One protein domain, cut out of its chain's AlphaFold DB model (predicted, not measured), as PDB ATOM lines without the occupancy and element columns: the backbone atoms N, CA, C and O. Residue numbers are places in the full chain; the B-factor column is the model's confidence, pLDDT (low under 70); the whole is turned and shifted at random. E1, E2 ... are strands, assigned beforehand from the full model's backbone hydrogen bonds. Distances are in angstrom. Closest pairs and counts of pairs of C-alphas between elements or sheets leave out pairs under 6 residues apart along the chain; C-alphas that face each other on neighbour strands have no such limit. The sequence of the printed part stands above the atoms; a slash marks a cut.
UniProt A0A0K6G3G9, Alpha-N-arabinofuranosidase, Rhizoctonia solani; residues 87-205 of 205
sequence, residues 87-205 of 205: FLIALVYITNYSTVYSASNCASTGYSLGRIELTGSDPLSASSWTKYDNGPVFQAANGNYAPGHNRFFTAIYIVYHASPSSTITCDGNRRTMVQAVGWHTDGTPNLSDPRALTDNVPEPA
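Overview. This is residues 87 to 205 of the 205 residues of the protein "Alpha-N-arabinofuranosidase" of Rhizoctonia solani (UniProt A0A0K6G3G9). With little regular structure, two small antiparallel sheets, E1-E2-E3-E4 and the strongly twisted E5-E6-E7, meet where bent E5 comes near E1, E2 and E3; a long tail, residues 181 to 205, follows. The 119 printed residues include seven named strands, E1 to E7 in chain order, and no named helix: all strand, with 42 residues in named elements. Each sheet is a meander, successive strands being antiparallel neighbours. The whole is compact, radius of gyration of the C-alphas 14.5 A, spanning 42 by 35 by 22 A.

Arrangement. Start at E1, residues 92 to 95, in a hairpin with E2, residues 98 to 103; N 92 and O 100 are 2.9 A apart. E5, residues 145 to 153, bends by 62 degrees at residue 149. The closest C-alphas of E1 and E5, Val 92 and Arg 151, are 5.3 A apart.

Along the chain. Find C-alpha 92 at (30.293, -127.038, 3.696). E3, residues 112 to 118, spans 20.5 A; E4 is residues 129 to 131. E5 spans 21.9 A and E6, residues 157 to 163, 19.2 A. E7, residues 175 to 180, ends at C-alpha 180, (34.572, -122.757, 17.472).

Size, cuts and confidence. The farthest C-alphas, Asp 122 and Thr 198, are 44.0 A apart. The printed part has no cut; links E4 to E5 and E6 to E7 are long. In this model pLDDT is under 70 at 17 residues, among them 87 to 97.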
ATOM      1  N   PHE A  87      15.012-130.238   1.125       38.94
ATOM      2  CA  PHE A  87      15.154-128.861   1.604       38.94
ATOM      3  C   PHE A  87      16.541-128.438   2.144       38.94
ATOM      4  O   PHE A  87      16.907-128.766   3.268       38.94
ATOM      5  N   LEU A  88      17.194-127.565   1.360       44.00
ATOM      6  CA  LEU A  88      18.316-126.680   1.713       44.00
ATOM      7  C   LEU A  88      19.614-127.398   2.112       44.00
ATOM      8  O   LEU A  88      20.033-127.371   3.263       44.00
ATOM      9  N   ILE A  89      20.324-127.966   1.142       48.28
ATOM     10  CA  ILE A  89      21.704-128.421   1.342       48.28
ATOM     11  C   ILE A  89      22.615-127.202   1.160       48.28
ATOM     12  O   ILE A  89      23.090-126.943   0.058       48.28
ATOM     13  N   ALA A  90      22.887-126.458   2.235       42.34
ATOM     14  CA  ALA A  90      24.132-125.698   2.292       42.34
ATOM     15  C   ALA A  90      25.224-126.674   2.684       42.34
ATOM     16  O   ALA A  90      25.241-127.172   3.807       42.34
ATOM     17  N   LEU A  91      26.061-127.013   1.723       47.84
ATOM     18  CA  LEU A  91      27.055-128.044   1.881       47.84
ATOM     19  C   LEU A  91      28.378-127.386   2.235       47.84
ATOM     20  O   LEU A  91      28.878-126.649   1.401       47.84
ATOM     21  N   VAL A  92      28.961-127.608   3.419       51.59
ATOM     22  CA  VAL A  92      30.293-127.038   3.696       51.59
ATOM     23  C   VAL A  92      31.262-128.000   4.383       51.59
ATOM     24  O   VAL A  92      30.945-128.708   5.339       51.59
ATOM     25  N   TYR A  93      32.462-127.974   3.802       52.75
ATOM     26  CA  TYR A  93      33.705-128.675   4.087       52.75
ATOM     27  C   TYR A  93      34.269-128.405   5.481       52.75
ATOM     28  O   TYR A  93      34.363-127.253   5.900       52.75
ATOM     29  N   ILE A  94      34.719-129.459   6.161       53.44
ATOM     30  CA  ILE A  94      35.398-129.343   7.462       53.44
ATOM     31  C   ILE A  94      36.763-130.038   7.431       53.44
ATOM     32  O   ILE A  94      37.724-129.547   8.015       53.44
ATOM     33  N   THR A  95      36.874-131.139   6.684       54.50
ATOM     34  CA  THR A  95      38.110-131.894   6.418       54.50
ATOM     35  C   THR A  95      38.050-132.496   5.023       54.50
ATOM     36  O   THR A  95      36.979-132.507   4.421       54.50
ATOM     37  N   ASN A  96      39.164-133.069   4.549       57.34
ATOM     38  CA  ASN A  96      39.318-133.696   3.227       57.34
ATOM     39  C   ASN A  96      38.202-134.689   2.820       57.34
ATOM     40  O   ASN A  96      38.147-135.056   1.649       57.34
ATOM     41  N   TYR A  97      37.323-135.119   3.738       67.88
ATOM     42  CA  TYR A  97      36.282-136.113   3.468       67.88
ATOM     43  C   TYR A  97      34.913-135.813   4.095       67.88
ATOM     44  O   TYR A  97      33.943-136.426   3.672       67.88
ATOM     45  N   SER A  98      34.788-134.890   5.061       76.19
ATOM     46  CA  SER A  98      33.517-134.648   5.765       76.19
ATOM     47  C   SER A  98      32.804-133.403   5.265       76.19
ATOM     48  O   SER A  98      33.369-132.311   5.180       76.19
ATOM     49  N   THR A  99      31.511-133.575   5.042       78.00
ATOM     50  CA  THR A  99      30.623-132.583   4.473       78.00
ATOM     51  C   THR A  99      29.375-132.446   5.340       78.00
ATOM     52  O   THR A  99      28.702-133.435   5.626       78.00
ATOM     53  N   VAL A 100      29.058-131.226   5.772       85.00
ATOM     54  CA  VAL A 100      27.867-130.937   6.587       85.00
ATOM     55  C   VAL A 100      26.825-130.223   5.741       85.00
ATOM     56  O   VAL A 100      27.181-129.351   4.955       85.00
ATOM     57  N   TYR A 101      25.563-130.625   5.888       85.25
ATOM     58  CA  TYR A 101      24.442-130.119   5.101       85.25
ATOM     59  C   TYR A 101      23.234-129.801   5.976       85.25
ATOM     60  O   TYR A 101      23.047-130.450   6.999       85.25
ATOM     61  N   SER A 102      22.392-128.839   5.587       86.88
ATOM     62  CA  SER A 102      21.119-128.616   6.293       86.88
ATOM     63  C   SER A 102      20.010-129.513   5.752       86.88
ATOM     64  O   SER A 102      20.038-129.935   4.600       86.88
ATOM     65  N   ALA A 103      19.057-129.853   6.613       82.62
ATOM     66  CA  ALA A 103      17.919-130.690   6.270       82.62
ATOM     67  C   ALA A 103      16.652-130.207   6.979       82.62
ATOM     68  O   ALA A 103      16.720-129.527   8.004       82.62
ATOM     69  N   SER A 104      15.503-130.651   6.465       80.56
ATOM     70  CA  SER A 104      14.147-130.247   6.874       80.56
ATOM     71  C   SER A 104      13.750-128.843   6.400       80.56
ATOM     72  O   SER A 104      14.521-128.107   5.796       80.56
ATOM     73  N   ASN A 105      12.488-128.473   6.622       74.00
ATOM     74  CA  ASN A 105      11.947-127.189   6.181       74.00
ATOM     75  C   ASN A 105      12.502-126.030   7.038       74.00
ATOM     76  O   ASN A 105      12.466-126.113   8.268       74.00
ATOM     77  N   CYS A 106      12.940-124.930   6.407       71.00
ATOM     78  CA  CYS A 106      13.423-123.726   7.103       71.00
ATOM     79  C   CYS A 106      12.382-123.049   8.008       71.00
ATOM     80  O   CYS A 106      12.768-122.290   8.889       71.00
ATOM     81  N   ALA A 107      11.086-123.307   7.812       69.56
ATOM     82  CA  ALA A 107       9.986-122.839   8.659       69.56
ATOM     83  C   ALA A 107       9.550-123.899   9.690       69.56
ATOM     84  O   ALA A 107       8.412-123.902  10.153       69.56
ATOM     85  N   SER A 108      10.428-124.853  10.014       75.69
ATOM     86  CA  SER A 108      10.147-125.915  10.980       75.69
ATOM     87  C   SER A 108      11.203-125.972  12.071       75.69
ATOM     88  O   SER A 108      12.375-125.671  11.845       75.69
ATOM     89  N   THR A 109      10.797-126.448  13.247       75.75
ATOM     90  CA  THR A 109      11.705-126.732  14.367       75.75
ATOM     91  C   THR A 109      12.703-127.852  14.068       75.75
ATOM     92  O   THR A 109      13.678-127.989  14.798       75.75
ATOM     93  N   GLY A 110      12.490-128.626  12.996       82.25
ATOM     94  CA  GLY A 110      13.365-129.720  12.571       82.25
ATOM     95  C   GLY A 110      14.545-129.301  11.690       82.25
ATOM     96  O   GLY A 110      15.343-130.168  11.323       82.25
ATOM     97  N   TYR A 111      14.666-128.016  11.325       86.56
ATOM     98  CA  TYR A 111      15.814-127.542  10.549       86.56
ATOM     99  C   TYR A 111      17.106-127.734  11.347       86.56
ATOM    100  O   TYR A 111      17.248-127.230  12.463       86.56
ATOM    101  N   SER A 112      18.008-128.538  10.802       91.56
ATOM    102  CA  SER A 112      19.192-129.041  11.500       91.56
ATOM    103  C   SER A 112      20.276-129.407  10.496       91.56
ATOM    104  O   SER A 112      20.025-129.437   9.289       91.56
ATOM    105  N   LEU A 113      21.484-129.684  10.986       90.94
ATOM    106  CA  LEU A 113      22.594-130.129  10.157       90.94
ATOM    107  C   LEU A 113      22.770-131.646  10.229       90.94
ATOM    108  O   LEU A 113      22.831-132.220  11.315       90.94
ATOM    109  N   GLY A 114      22.898-132.286   9.070       90.19
ATOM    110  CA  GLY A 114      23.387-133.650   8.897       90.19
ATOM    111  C   GLY A 114      24.829-133.674   8.386       90.19
ATOM    112  O   GLY A 114      25.406-132.637   8.054       90.19
ATOM    113  N   ARG A 115      25.415-134.872   8.308       88.44
ATOM    114  CA  ARG A 115      26.790-135.089   7.836       88.44
ATOM    115  C   ARG A 115      26.849-136.233   6.831       88.44
ATOM    116  O   ARG A 115      26.174-137.249   7.001       88.44
ATOM    117  N   ILE A 116      27.657-136.065   5.794       87.50
ATOM    118  CA  ILE A 116      28.004-137.095   4.818       87.50
ATOM    119  C   ILE A 116      29.519-137.093   4.599       87.50
ATOM    120  O   ILE A 116      30.158-136.042   4.645       87.50
ATOM    121  N   GLU A 117      30.098-138.270   4.397       86.81
ATOM    122  CA  GLU A 117      31.542-138.463   4.312       86.81
ATOM    123  C   GLU A 117      31.941-139.216   3.048       86.81
ATOM    124  O   GLU A 117      31.331-140.226   2.706       86.81
ATOM    125  N   LEU A 118      32.988-138.749   2.371       86.50
ATOM    126  CA  LEU A 118      33.616-139.451   1.259       86.50
ATOM    127  C   LEU A 118      34.484-140.593   1.804       86.50
ATOM    128  O   LEU A 118      35.625-140.384   2.207       86.50
ATOM    129  N   THR A 119      33.935-141.804   1.817       89.75
ATOM    130  CA  THR A 119      34.599-143.032   2.286       89.75
ATOM    131  C   THR A 119      35.132-143.899   1.143       89.75
ATOM    132  O   THR A 119      35.945-144.792   1.369       89.75
ATOM    133  N   GLY A 120      34.658-143.669  -0.084       89.38
ATOM    134  CA  GLY A 120      35.176-144.286  -1.305       89.38
ATOM    135  C   GLY A 120      36.250-143.439  -1.994       89.38
ATOM    136  O   GLY A 120      36.667-142.396  -1.498       89.38
ATOM    137  N   SER A 121      36.695-143.883  -3.171       88.62
ATOM    138  CA  SER A 121      37.741-143.201  -3.947       88.62
ATOM    139  C   SER A 121      37.211-142.258  -5.028       88.62
ATOM    140  O   SER A 121      37.960-141.408  -5.501       88.62
ATOM    141  N   ASP A 122      35.956-142.429  -5.457       91.00
ATOM    142  CA  ASP A 122      35.360-141.633  -6.533       91.00
ATOM    143  C   ASP A 122      34.300-140.667  -5.978       91.00
ATOM    144  O   ASP A 122      33.182-141.108  -5.698       91.00
ATOM    145  N   PRO A 123      34.600-139.364  -5.841       87.25
ATOM    146  CA  PRO A 123      33.651-138.382  -5.324       87.25
ATOM    147  C   PRO A 123      32.438-138.145  -6.234       87.25
ATOM    148  O   PRO A 123      31.450-137.580  -5.768       87.25
ATOM    149  N   LEU A 124      32.478-138.578  -7.499       88.56
ATOM    150  CA  LEU A 124      31.336-138.503  -8.415       88.56
ATOM    151  C   LEU A 124      30.398-139.713  -8.294       88.56
ATOM    152  O   LEU A 124      29.294-139.689  -8.839       88.56
ATOM    153  N   SER A 125      30.805-140.757  -7.568       90.50
ATOM    154  CA  SER A 125      29.972-141.925  -7.307       90.50
ATOM    155  C   SER A 125      29.225-141.782  -5.985       90.50
ATOM    156  O   SER A 125      29.839-141.660  -4.925       90.50
ATOM    157  N   ALA A 126      27.894-141.878  -6.022       88.12
ATOM    158  CA  ALA A 126      27.052-141.816  -4.825       88.12
ATOM    159  C   ALA A 126      27.422-142.886  -3.779       88.12
ATOM    160  O   ALA A 126      27.375-142.616  -2.585       88.12
ATOM    161  N   SER A 127      27.857-144.077  -4.210       92.94
ATOM    162  CA  SER A 127      28.268-145.157  -3.301       92.94
ATOM    163  C   SER A 127      29.586-144.880  -2.573       92.94
ATOM    164  O   SER A 127      29.939-145.621  -1.660       92.94
ATOM    165  N   SER A 128      30.338-143.854  -2.979       91.69
ATOM    166  CA  SER A 128      31.534-143.412  -2.259       91.69
ATOM    167  C   SER A 128      31.200-142.552  -1.042       91.69
ATOM    168  O   SER A 128      32.112-142.228  -0.285       91.69
ATOM    169  N   TRP A 129      29.934-142.175  -0.853       88.44
ATOM    170  CA  TRP A 129      29.506-141.276   0.206       88.44
ATOM    171  C   TRP A 129      28.685-142.011   1.268       88.44
ATOM    172  O   TRP A 129      27.643-142.594   0.978       88.44
ATOM    173  N   THR A 130      29.136-141.942   2.517       90.38
ATOM    174  CA  THR A 130      28.458-142.529   3.674       90.38
ATOM    175  C   THR A 130      27.781-141.431   4.482       90.38
ATOM    176  O   THR A 130      28.427-140.488   4.937       90.38
ATOM    177  N   LYS A 131      26.465-141.535   4.665       89.31
ATOM    178  CA  LYS A 131      25.692-140.609   5.498       89.31
ATOM    179  C   LYS A 131      25.791-141.014   6.966       89.31
ATOM    180  O   LYS A 131      25.605-142.182   7.289       89.31
ATOM    181  N   TYR A 132      26.017-140.041   7.846       89.81
ATOM    182  CA  TYR A 132      25.854-140.241   9.282       89.81
ATOM    183  C   TYR A 132      24.359-140.391   9.600       89.81
ATOM    184  O   TYR A 132      23.562-139.494   9.313       89.81
ATOM    185  N   ASP A 133      23.969-141.541  10.144       90.88
ATOM    186  CA  ASP A 133      22.573-141.960  10.316       90.88
ATOM    187  C   ASP A 133      22.076-141.904  11.768       90.88
ATOM    188  O   ASP A 133      20.882-142.058  12.023       90.88
ATOM    189  N   ASN A 134      22.949-141.578  12.719       91.06
ATOM    190  CA  ASN A 134      22.624-141.483  14.143       91.06
ATOM    191  C   ASN A 134      22.128-140.076  14.555       91.06
ATOM    192  O   ASN A 134      22.495-139.541  15.601       91.06
ATOM    193  N   GLY A 135      21.292-139.467  13.709       90.50
ATOM    194  CA  GLY A 135      20.645-138.171  13.957       90.50
ATOM    195  C   GLY A 135      21.409-136.936  13.448       90.50
ATOM    196  O   GLY A 135      22.433-137.061  12.773       90.50
ATOM    197  N   PRO A 136      20.886-135.721  13.716       92.44
ATOM    198  CA  PRO A 136      21.537-134.477  13.320       92.44
ATOM    199  C   PRO A 136      22.842-134.260  14.096       92.44
ATOM    200  O   PRO A 136      22.922-134.521  15.294       92.44
ATOM    201  N   VAL A 137      23.851-133.719  13.415       92.00
ATOM    202  CA  VAL A 137      25.133-133.311  14.015       92.00
ATOM    203  C   VAL A 137      25.090-131.894  14.596       92.00
ATOM    204  O   VAL A 137      26.032-131.476  15.262       92.00
ATOM    205  N   PHE A 138      24.017-131.143  14.329       93.69
ATOM    206  CA  PHE A 138      23.766-129.818  14.896       93.69
ATOM    207  C   PHE A 138      22.269-129.511  14.854       93.69
ATOM    208  O   PHE A 138      21.641-129.645  13.804       93.69
ATOM    209  N   GLN A 139      21.680-129.090  15.969       94.88
ATOM    210  CA  GLN A 139      20.237-128.851  16.074       94.88
ATOM    211  C   GLN A 139      19.924-127.744  17.082       94.88
ATOM    212  O   GLN A 139      20.827-127.192  17.702       94.88
ATOM    213  N   ALA A 140      18.647-127.382  17.215       94.25
ATOM    214  CA  ALA A 140      18.213-126.294  18.086       94.25
ATOM    215  C   ALA A 140      18.678-126.479  19.545       94.25
ATOM    216  O   ALA A 140      18.454-127.529  20.143       94.25
ATOM    217  N   ALA A 141      19.268-125.431  20.125       95.31
ATOM    218  CA  ALA A 141      19.703-125.388  21.520       95.31
ATOM    219  C   ALA A 141      19.871-123.942  22.007       95.31
ATOM    220  O   ALA A 141      20.039-123.019  21.209       95.31
ATOM    221  N   ASN A 142      19.862-123.737  23.328       95.38
ATOM    222  CA  ASN A 142      20.249-122.472  23.974       95.38
ATOM    223  C   ASN A 142      19.529-121.218  23.431       95.38
ATOM    224  O   ASN A 142      20.126-120.155  23.269       95.38
ATOM    225  N   GLY A 143      18.235-121.346  23.110       92.94
ATOM    226  CA  GLY A 143      17.434-120.254  22.542       92.94
ATOM    227  C   GLY A 143      17.747-119.929  21.076       92.94
ATOM    228  O   GLY A 143      17.362-118.866  20.588       92.94
ATOM    229  N   ASN A 144      18.447-120.824  20.377       93.06
ATOM    230  CA  ASN A 144      18.660-120.796  18.935       93.06
ATOM    231  C   ASN A 144      17.898-121.955  18.295       93.06
ATOM    232  O   ASN A 144      18.152-123.120  18.597       93.06
ATOM    233  N   TYR A 145      16.990-121.629  17.387       91.38
ATOM    234  CA  TYR A 145      16.138-122.594  16.705       91.38
ATOM    235  C   TYR A 145      16.479-122.662  15.224       91.38
ATOM    236  O   TYR A 145      16.960-121.681  14.661       91.38
ATOM    237  N   ALA A 146      16.207-123.802  14.586       89.75
ATOM    238  CA  ALA A 146      16.496-124.009  13.169       89.75
ATOM    239  C   ALA A 146      17.925-123.587  12.760       89.75
ATOM    240  O   ALA A 146      18.073-122.742  11.868       89.75
ATOM    241  N   PRO A 147      18.988-124.086  13.424       91.75
ATOM    242  CA  PRO A 147      20.330-123.761  12.993       91.75
ATOM    243  C   PRO A 147      20.635-124.430  11.653       91.75
ATOM    244  O   PRO A 147      20.406-125.626  11.476       91.75
ATOM    245  N   GLY A 148      21.198-123.671  10.721       90.31
ATOM    246  CA  GLY A 148      21.690-124.257   9.489       90.31
ATOM    247  C   GLY A 148      22.230-123.247   8.497       90.31
ATOM    248  O   GLY A 148      22.663-122.156   8.868       90.31
ATOM    249  N   HIS A 149      22.236-123.661   7.236       88.94
ATOM    250  CA  HIS A 149      22.947-123.040   6.127       88.94
ATOM    251  C   HIS A 149      24.357-122.591   6.531       88.94
ATOM    252  O   HIS A 149      24.672-121.401   6.548       88.94
ATOM    253  N   ASN A 150      25.154-123.546   7.003       89.06
ATOM    254  CA  ASN A 150      26.425-123.252   7.640       89.06
ATOM    255  C   ASN A 150      27.566-123.120   6.629       89.06
ATOM    256  O   ASN A 150      27.470-123.619   5.516       89.06
ATOM    257  N   ARG A 151      28.673-122.516   7.066       86.00
ATOM    258  CA  ARG A 151      29.986-122.554   6.418       86.00
ATOM    259  C   ARG A 151      31.087-122.710   7.463       86.00
ATOM    260  O   ARG A 151      30.860-122.439   8.637       86.00
ATOM    261  N   PHE A 152      32.272-123.148   7.055       82.50
ATOM    262  CA  PHE A 152      33.448-123.202   7.914       82.50
ATOM    263  C   PHE A 152      34.492-122.197   7.453       82.50
ATOM    264  O   PHE A 152      34.760-122.061   6.258       82.50
ATOM    265  N   PHE A 153      35.095-121.511   8.418       75.12
ATOM    266  CA  PHE A 153      36.261-120.664   8.205       75.12
ATOM    267  C   PHE A 153      37.460-121.305   8.886       75.12
ATOM    268  O   PHE A 153      37.338-121.806  10.008       75.12
ATOM    269  N   THR A 154      38.585-121.340   8.162       68.25
ATOM    270  CA  THR A 154      39.886-121.847   8.642       68.25
ATOM    271  C   THR A 154      39.839-123.250   9.283       68.25
ATOM    272  O   THR A 154      40.761-123.630   9.994       68.25
ATOM    273  N   ALA A 155      38.774-124.024   9.014       64.75
ATOM    274  CA  ALA A 155      38.434-125.317   9.623       64.75
ATOM    275  C   ALA A 155      38.343-125.328  11.167       64.75
ATOM    276  O   ALA A 155      38.325-126.395  11.773       64.75
ATOM    277  N   ILE A 156      38.248-124.160  11.811       77.19
ATOM    278  CA  ILE A 156      38.163-124.035  13.279       77.19
ATOM    279  C   ILE A 156      36.902-123.314  13.752       77.19
ATOM    280  O   ILE A 156      36.575-123.393  14.932       77.19
ATOM    281  N   TYR A 157      36.169-122.654  12.853       86.12
ATOM    282  CA  TYR A 157      34.897-122.009  13.165       86.12
ATOM    283  C   TYR A 157      33.801-122.476  12.219       86.12
ATOM    284  O   TYR A 157      34.020-122.558  11.012       86.12
ATOM    285  N   ILE A 158      32.612-122.704  12.770       88.69
ATOM    286  CA  ILE A 158      31.367-122.807  12.016       88.69
ATOM    287  C   ILE A 158      30.673-121.451  12.063       88.69
ATOM    288  O   ILE A 158      30.447-120.904  13.141       88.69
ATOM    289  N   VAL A 159      30.324-120.914  10.899       90.38
ATOM    290  CA  VAL A 159      29.316-119.865  10.751       90.38
ATOM    291  C   VAL A 159      28.007-120.525  10.344       90.38
ATOM    292  O   VAL A 159      28.005-121.457   9.550       90.38
ATOM    293  N   TYR A 160      26.887-120.085  10.889       91.69
ATOM    294  CA  TYR A 160      25.564-120.620  10.570       91.69
ATOM    295  C   TYR A 160      24.515-119.555  10.856       91.69
ATOM    296  O   TYR A 160      24.815-118.550  11.498       91.69
ATOM    297  N   HIS A 161      23.279-119.750  10.406       91.88
ATOM    298  CA  HIS A 161      22.171-118.933  10.884       91.88
ATOM    299  C   HIS A 161      21.323-119.684  11.900       91.88
ATOM    300  O   HIS A 161      21.246-120.906  11.841       91.88
ATOM    301  N   ALA A 162      20.624-118.963  12.771       92.12
ATOM    302  CA  ALA A 162      19.561-119.520  13.604       92.12
ATOM    303  C   ALA A 162      18.441-118.497  13.835       92.12
ATOM    304  O   ALA A 162      18.652-117.285  13.766       92.12
ATOM    305  N   SER A 163      17.239-118.987  14.122       90.31
ATOM    306  CA  SER A 163      16.105-118.182  14.568       90.31
ATOM    307  C   SER A 163      16.195-117.910  16.078       90.31
ATOM    308  O   SER A 163      16.448-118.843  16.846       90.31
ATOM    309  N   PRO A 164      15.938-116.671  16.540       88.94
ATOM    310  CA  PRO A 164      15.768-116.367  17.964       88.94
ATOM    311  C   PRO A 164      14.410-116.833  18.522       88.94
ATOM    312  O   PRO A 164      14.196-116.802  19.731       88.94
ATOM    313  N   SER A 165      13.479-117.215  17.646       85.56
ATOM    314  CA  SER A 165      12.095-117.559  17.969       85.56
ATOM    315  C   SER A 165      11.831-119.043  17.725       85.56
ATOM    316  O   SER A 165      12.253-119.589  16.703       85.56
ATOM    317  N   SER A 166      11.081-119.672  18.633       81.44
ATOM    318  CA  SER A 166      10.573-121.041  18.476       81.44
ATOM    319  C   SER A 166       9.458-121.144  17.431       81.44
ATOM    320  O   SER A 166       9.190-122.229  16.924       81.44
ATOM    321  N   THR A 167       8.814-120.022  17.097       82.31
ATOM    322  CA  THR A 167       7.943-119.901  15.925       82.31
ATOM    323  C   THR A 167       8.827-119.538  14.744       82.31
ATOM    324  O   THR A 167       9.325-118.412  14.678       82.31
ATOM    325  N   ILE A 168       9.076-120.509  13.867       71.56
ATOM    326  CA  ILE A 168      10.097-120.406  12.823       71.56
ATOM    327  C   ILE A 168       9.446-120.086  11.484       71.56
ATOM    328  O   ILE A 168       8.563-120.799  11.014       71.56
ATOM    329  N   THR A 169       9.926-119.022  10.860       71.25
ATOM    330  CA  THR A 169       9.488-118.516   9.561       71.25
ATOM    331  C   THR A 169      10.724-118.213   8.718       71.25
ATOM    332  O   THR A 169      11.754-117.768   9.226       71.25
ATOM    333  N   CYS A 170      10.652-118.433   7.403       71.25
ATOM    334  CA  CYS A 170      11.731-118.052   6.481       71.25
ATOM    335  C   CYS A 170      11.594-116.559   6.102       71.25
ATOM    336  O   CYS A 170      11.613-116.204   4.929       71.25
ATOM    337  N   ASP A 171      11.396-115.693   7.102       69.00
ATOM    338  CA  ASP A 171      10.959-114.290   6.976       69.00
ATOM    339  C   ASP A 171      12.095-113.258   7.074       69.00
ATOM    340  O   ASP A 171      11.852-112.054   7.108       69.00
ATOM    341  N   GLY A 172      13.344-113.726   7.123       73.50
ATOM    342  CA  GLY A 172      14.526-112.871   7.230       73.50
ATOM    343  C   GLY A 172      14.963-112.538   8.659       73.50
ATOM    344  O   GLY A 172      16.000-111.904   8.813       73.50
ATOM    345  N   ASN A 173      14.275-113.018   9.702       84.06
ATOM    346  CA  ASN A 173      14.651-112.756  11.103       84.06
ATOM    347  C   ASN A 173      15.751-113.685  11.657       84.06
ATOM    348  O   ASN A 173      16.073-113.650  12.848       84.06
ATOM    349  N   ARG A 174      16.328-114.546  10.812       88.44
ATOM    350  CA  ARG A 174      17.442-115.422  11.198       88.44
ATOM    351  C   ARG A 174      18.712-114.590  11.355       88.44
ATOM    352  O   ARG A 174      19.024-113.763  10.504       88.44
ATOM    353  N   ARG A 175      19.459-114.837  12.428       90.94
ATOM    354  CA  ARG A 175      20.735-114.169  12.719       90.94
ATOM    355  C   ARG A 175      21.909-115.052  12.334       90.94
ATOM    356  O   ARG A 175      21.842-116.262  12.537       90.94
ATOM    357  N   THR A 176      22.980-114.440  11.840       92.31
ATOM    358  CA  THR A 176      24.273-115.106  11.654       92.31
ATOM    359  C   THR A 176      24.950-115.310  13.005       92.31
ATOM    360  O   THR A 176      24.987-114.404  13.835       92.31
ATOM    361  N   MET A 177      25.488-116.503  13.206       92.44
ATOM    362  CA  MET A 177      26.144-116.981  14.415       92.44
ATOM    363  C   MET A 177      27.500-117.573  14.040       92.44
ATOM    364  O   MET A 177      27.660-118.094  12.936       92.44
ATOM    365  N   VAL A 178      28.462-117.527  14.961       90.56
ATOM    366  CA  VAL A 178      29.772-118.167  14.798       90.56
ATOM    367  C   VAL A 178      30.187-118.851  16.097       90.56
ATOM    368  O   VAL A 178      29.994-118.294  17.178       90.56
ATOM    369  N   GLN A 179      30.750-120.057  16.012       90.88
ATOM    370  CA  GLN A 179      31.364-120.726  17.162       90.88
ATOM    371  C   GLN A 179      32.534-121.615  16.748       90.88
ATOM    372  O   GLN A 179      32.619-122.056  15.602       90.88
ATOM    373  N   ALA A 180      33.450-121.854  17.688       88.94
ATOM    374  CA  ALA A 180      34.572-122.757  17.472       88.94
ATOM    375  C   ALA A 180      34.089-124.205  17.290       88.94
ATOM    376  O   ALA A 180      33.121-124.629  17.924       88.94
ATOM    377  N   VAL A 181      34.794-124.951  16.446       87.12
ATOM    378  CA  VAL A 181      34.542-126.359  16.134       87.12
ATOM    379  C   VAL A 181      35.589-127.211  16.841       87.12
ATOM    380  O   VAL A 181      36.788-126.952  16.740       87.12
ATOM    381  N   GLY A 182      35.126-128.215  17.581       87.62
ATOM    382  CA  GLY A 182      35.982-129.245  18.158       87.62
ATOM    383  C   GLY A 182      36.169-130.426  17.207       87.62
ATOM    384  O   GLY A 182      35.598-130.474  16.119       87.62
ATOM    385  N   TRP A 183      36.918-131.430  17.657       86.06
ATOM    386  CA  TRP A 183      37.177-132.651  16.894       86.06
ATOM    387  C   TRP A 183      36.915-133.884  17.749       86.06
ATOM    388  O   TRP A 183      37.338-133.952  18.904       86.06
ATOM    389  N   HIS A 184      36.211-134.855  17.179       86.62
ATOM    390  CA  HIS A 184      36.106-136.195  17.737       86.62
ATOM    391  C   HIS A 184      37.424-136.958  17.535       86.62
ATOM    392  O   HIS A 184      38.265-136.598  16.710       86.62
ATOM    393  N   THR A 185      37.614-138.041  18.292       87.56
ATOM    394  CA  THR A 185      38.827-138.876  18.208       87.56
ATOM    395  C   THR A 185      38.985-139.580  16.862       87.56
ATOM    396  O   THR A 185      40.094-139.962  16.507       87.56
ATOM    397  N   ASP A 186      37.890-139.756  16.123       83.19
ATOM    398  CA  ASP A 186      37.872-140.311  14.764       83.19
ATOM    399  C   ASP A 186      38.220-139.272  13.679       83.19
ATOM    400  O   ASP A 186      38.232-139.595  12.494       83.19
ATOM    401  N   GLY A 187      38.519-138.027  14.070       80.69
ATOM    402  CA  GLY A 187      38.845-136.935  13.154       80.69
ATOM    403  C   GLY A 187      37.626-136.247  12.539       80.69
ATOM    404  O   GLY A 187      37.792-135.343  11.719       80.69
ATOM    405  N   THR A 188      36.408-136.630  12.928       81.44
ATOM    406  CA  THR A 188      35.195-135.951  12.478       81.44
ATOM    407  C   THR A 188      34.914-134.703  13.322       81.44
ATOM    408  O   THR A 188      35.301-134.626  14.493       81.44
ATOM    409  N   PRO A 189      34.271-133.677  12.747       84.06
ATOM    410  CA  PRO A 189      34.023-132.433  13.457       84.06
ATOM    411  C   PRO A 189      32.970-132.592  14.539       84.06
ATOM    412  O   PRO A 189      31.892-133.135  14.303       84.06
ATOM    413  N   ASN A 190      33.278-132.032  15.702       89.06
ATOM    414  CA  ASN A 190      32.352-131.870  16.805       89.06
ATOM    415  C   ASN A 190      31.853-130.422  16.821       89.06
ATOM    416  O   ASN A 190      32.556-129.509  17.262       89.06
ATOM    417  N   LEU A 191      30.628-130.218  16.347       91.12
ATOM    418  CA  LEU A 191      30.020-128.891  16.267       91.12
ATOM    419  C   LEU A 191      29.513-128.387  17.628       91.12
ATOM    420  O   LEU A 191      29.299-127.184  17.779       91.12
ATOM    421  N   SER A 192      29.388-129.281  18.620       92.38
ATOM    422  CA  SER A 192      28.672-129.034  19.882       92.38
ATOM    423  C   SER A 192      27.244-128.519  19.632       92.38
ATOM    424  O   SER A 192      26.742-128.587  18.516       92.38
ATOM    425  N   ASP A 193      26.567-128.014  20.658       95.88
ATOM    426  CA  ASP A 193      25.285-127.330  20.483       95.88
ATOM    427  C   ASP A 193      25.487-125.852  20.089       95.88
ATOM    428  O   ASP A 193      26.522-125.266  20.438       95.88
ATOM    429  N   PRO A 194      24.516-125.203  19.409       95.62
ATOM    430  CA  PRO A 194      24.503-123.752  19.233       95.62
ATOM    431  C   PRO A 194      24.733-123.007  20.551       95.62
ATOM    432  O   PRO A 194      24.013-123.232  21.524       95.62
ATOM    433  N   ARG A 195      25.691-122.080  20.583       94.06
ATOM    434  CA  ARG A 195      25.980-121.261  21.774       94.06
ATOM    435  C   ARG A 195      24.853-120.295  22.131       94.06
ATOM    436  O   ARG A 195      24.175-119.759  21.250       94.06
ATOM    437  N   ALA A 196      24.670-120.036  23.427       93.44
ATOM    438  CA  ALA A 196      23.742-119.003  23.882       93.44
ATOM    439  C   ALA A 196      24.273-117.619  23.480       93.44
ATOM    440  O   ALA A 196      25.478-117.388  23.483       93.44
ATOM    441  N   LEU A 197      23.392-116.651  23.207       90.12
ATOM    442  CA  LEU A 197      23.841-115.267  22.970       90.12
ATOM    443  C   LEU A 197      24.521-114.624  24.183       90.12
ATOM    444  O   LEU A 197      25.221-113.630  24.040       90.12
ATOM    445  N   THR A 198      24.271-115.157  25.374       91.44
ATOM    446  CA  THR A 198      24.898-114.707  26.616       91.44
ATOM    447  C   THR A 198      26.314-115.253  26.793       91.44
ATOM    448  O   THR A 198      26.980-114.885  27.759       91.44
ATOM    449  N   ASP A 199      26.772-116.138  25.903       90.31
ATOM    450  CA  ASP A 199      28.117-116.690  25.969       90.31
ATOM    451  C   ASP A 199      29.134-115.619  25.564       90.31
ATOM    452  O   ASP A 199      29.159-115.152  24.426       90.31
ATOM    453  N   ASN A 200      30.018-115.257  26.493       83.94
ATOM    454  CA  ASN A 200      31.158-114.398  26.195       83.94
ATOM    455  C   ASN A 200      32.256-115.233  25.531       83.94
ATOM    456  O   ASN A 200      32.855-116.103  26.169       83.94
ATOM    457  N   VAL A 201      32.521-114.968  24.253       80.12
ATOM    458  CA  VAL A 201      33.595-115.610  23.489       80.12
ATOM    459  C   VAL A 201      34.712-114.584  23.280       80.12
ATOM    460  O   VAL A 201      34.410-113.462  22.867       80.12
ATOM    461  N   PRO A 202      35.981-114.914  23.589       76.00
ATOM    462  CA  PRO A 202      37.094-114.025  23.281       76.00
ATOM    463  C   PRO A 202      37.205-113.814  21.769       76.00
ATOM    464  O   PRO A 202      36.822-114.683  20.983       76.00
ATOM    465  N   GLU A 203      37.746-112.666  21.367       72.38
ATOM    466  CA  GLU A 203      38.082-112.425  19.966       72.38
ATOM    467  C   GLU A 203      39.025-113.536  19.465       72.38
ATOM    468  O   GLU A 203      39.936-113.931  20.205       72.38
ATOM    469  N   PRO A 204      38.800-114.090  18.259       66.50
ATOM    470  CA  PRO A 204      39.749-115.007  17.644       66.50
ATOM    471  C   PRO A 204      41.152-114.383  17.614       66.50
ATOM    472  O   PRO A 204      41.296-113.234  17.205       66.50
ATOM    473  N   ALA A 205      42.152-115.133  18.082       62.00
ATOM    474  CA  ALA A 205      43.554-114.710  18.089       62.00
ATOM    475  C   ALA A 205      44.142-114.559  16.678       62.00
ATOM    476  O   ALA A 205      43.700-115.307  15.772       62.00
TER     477      ALA A 205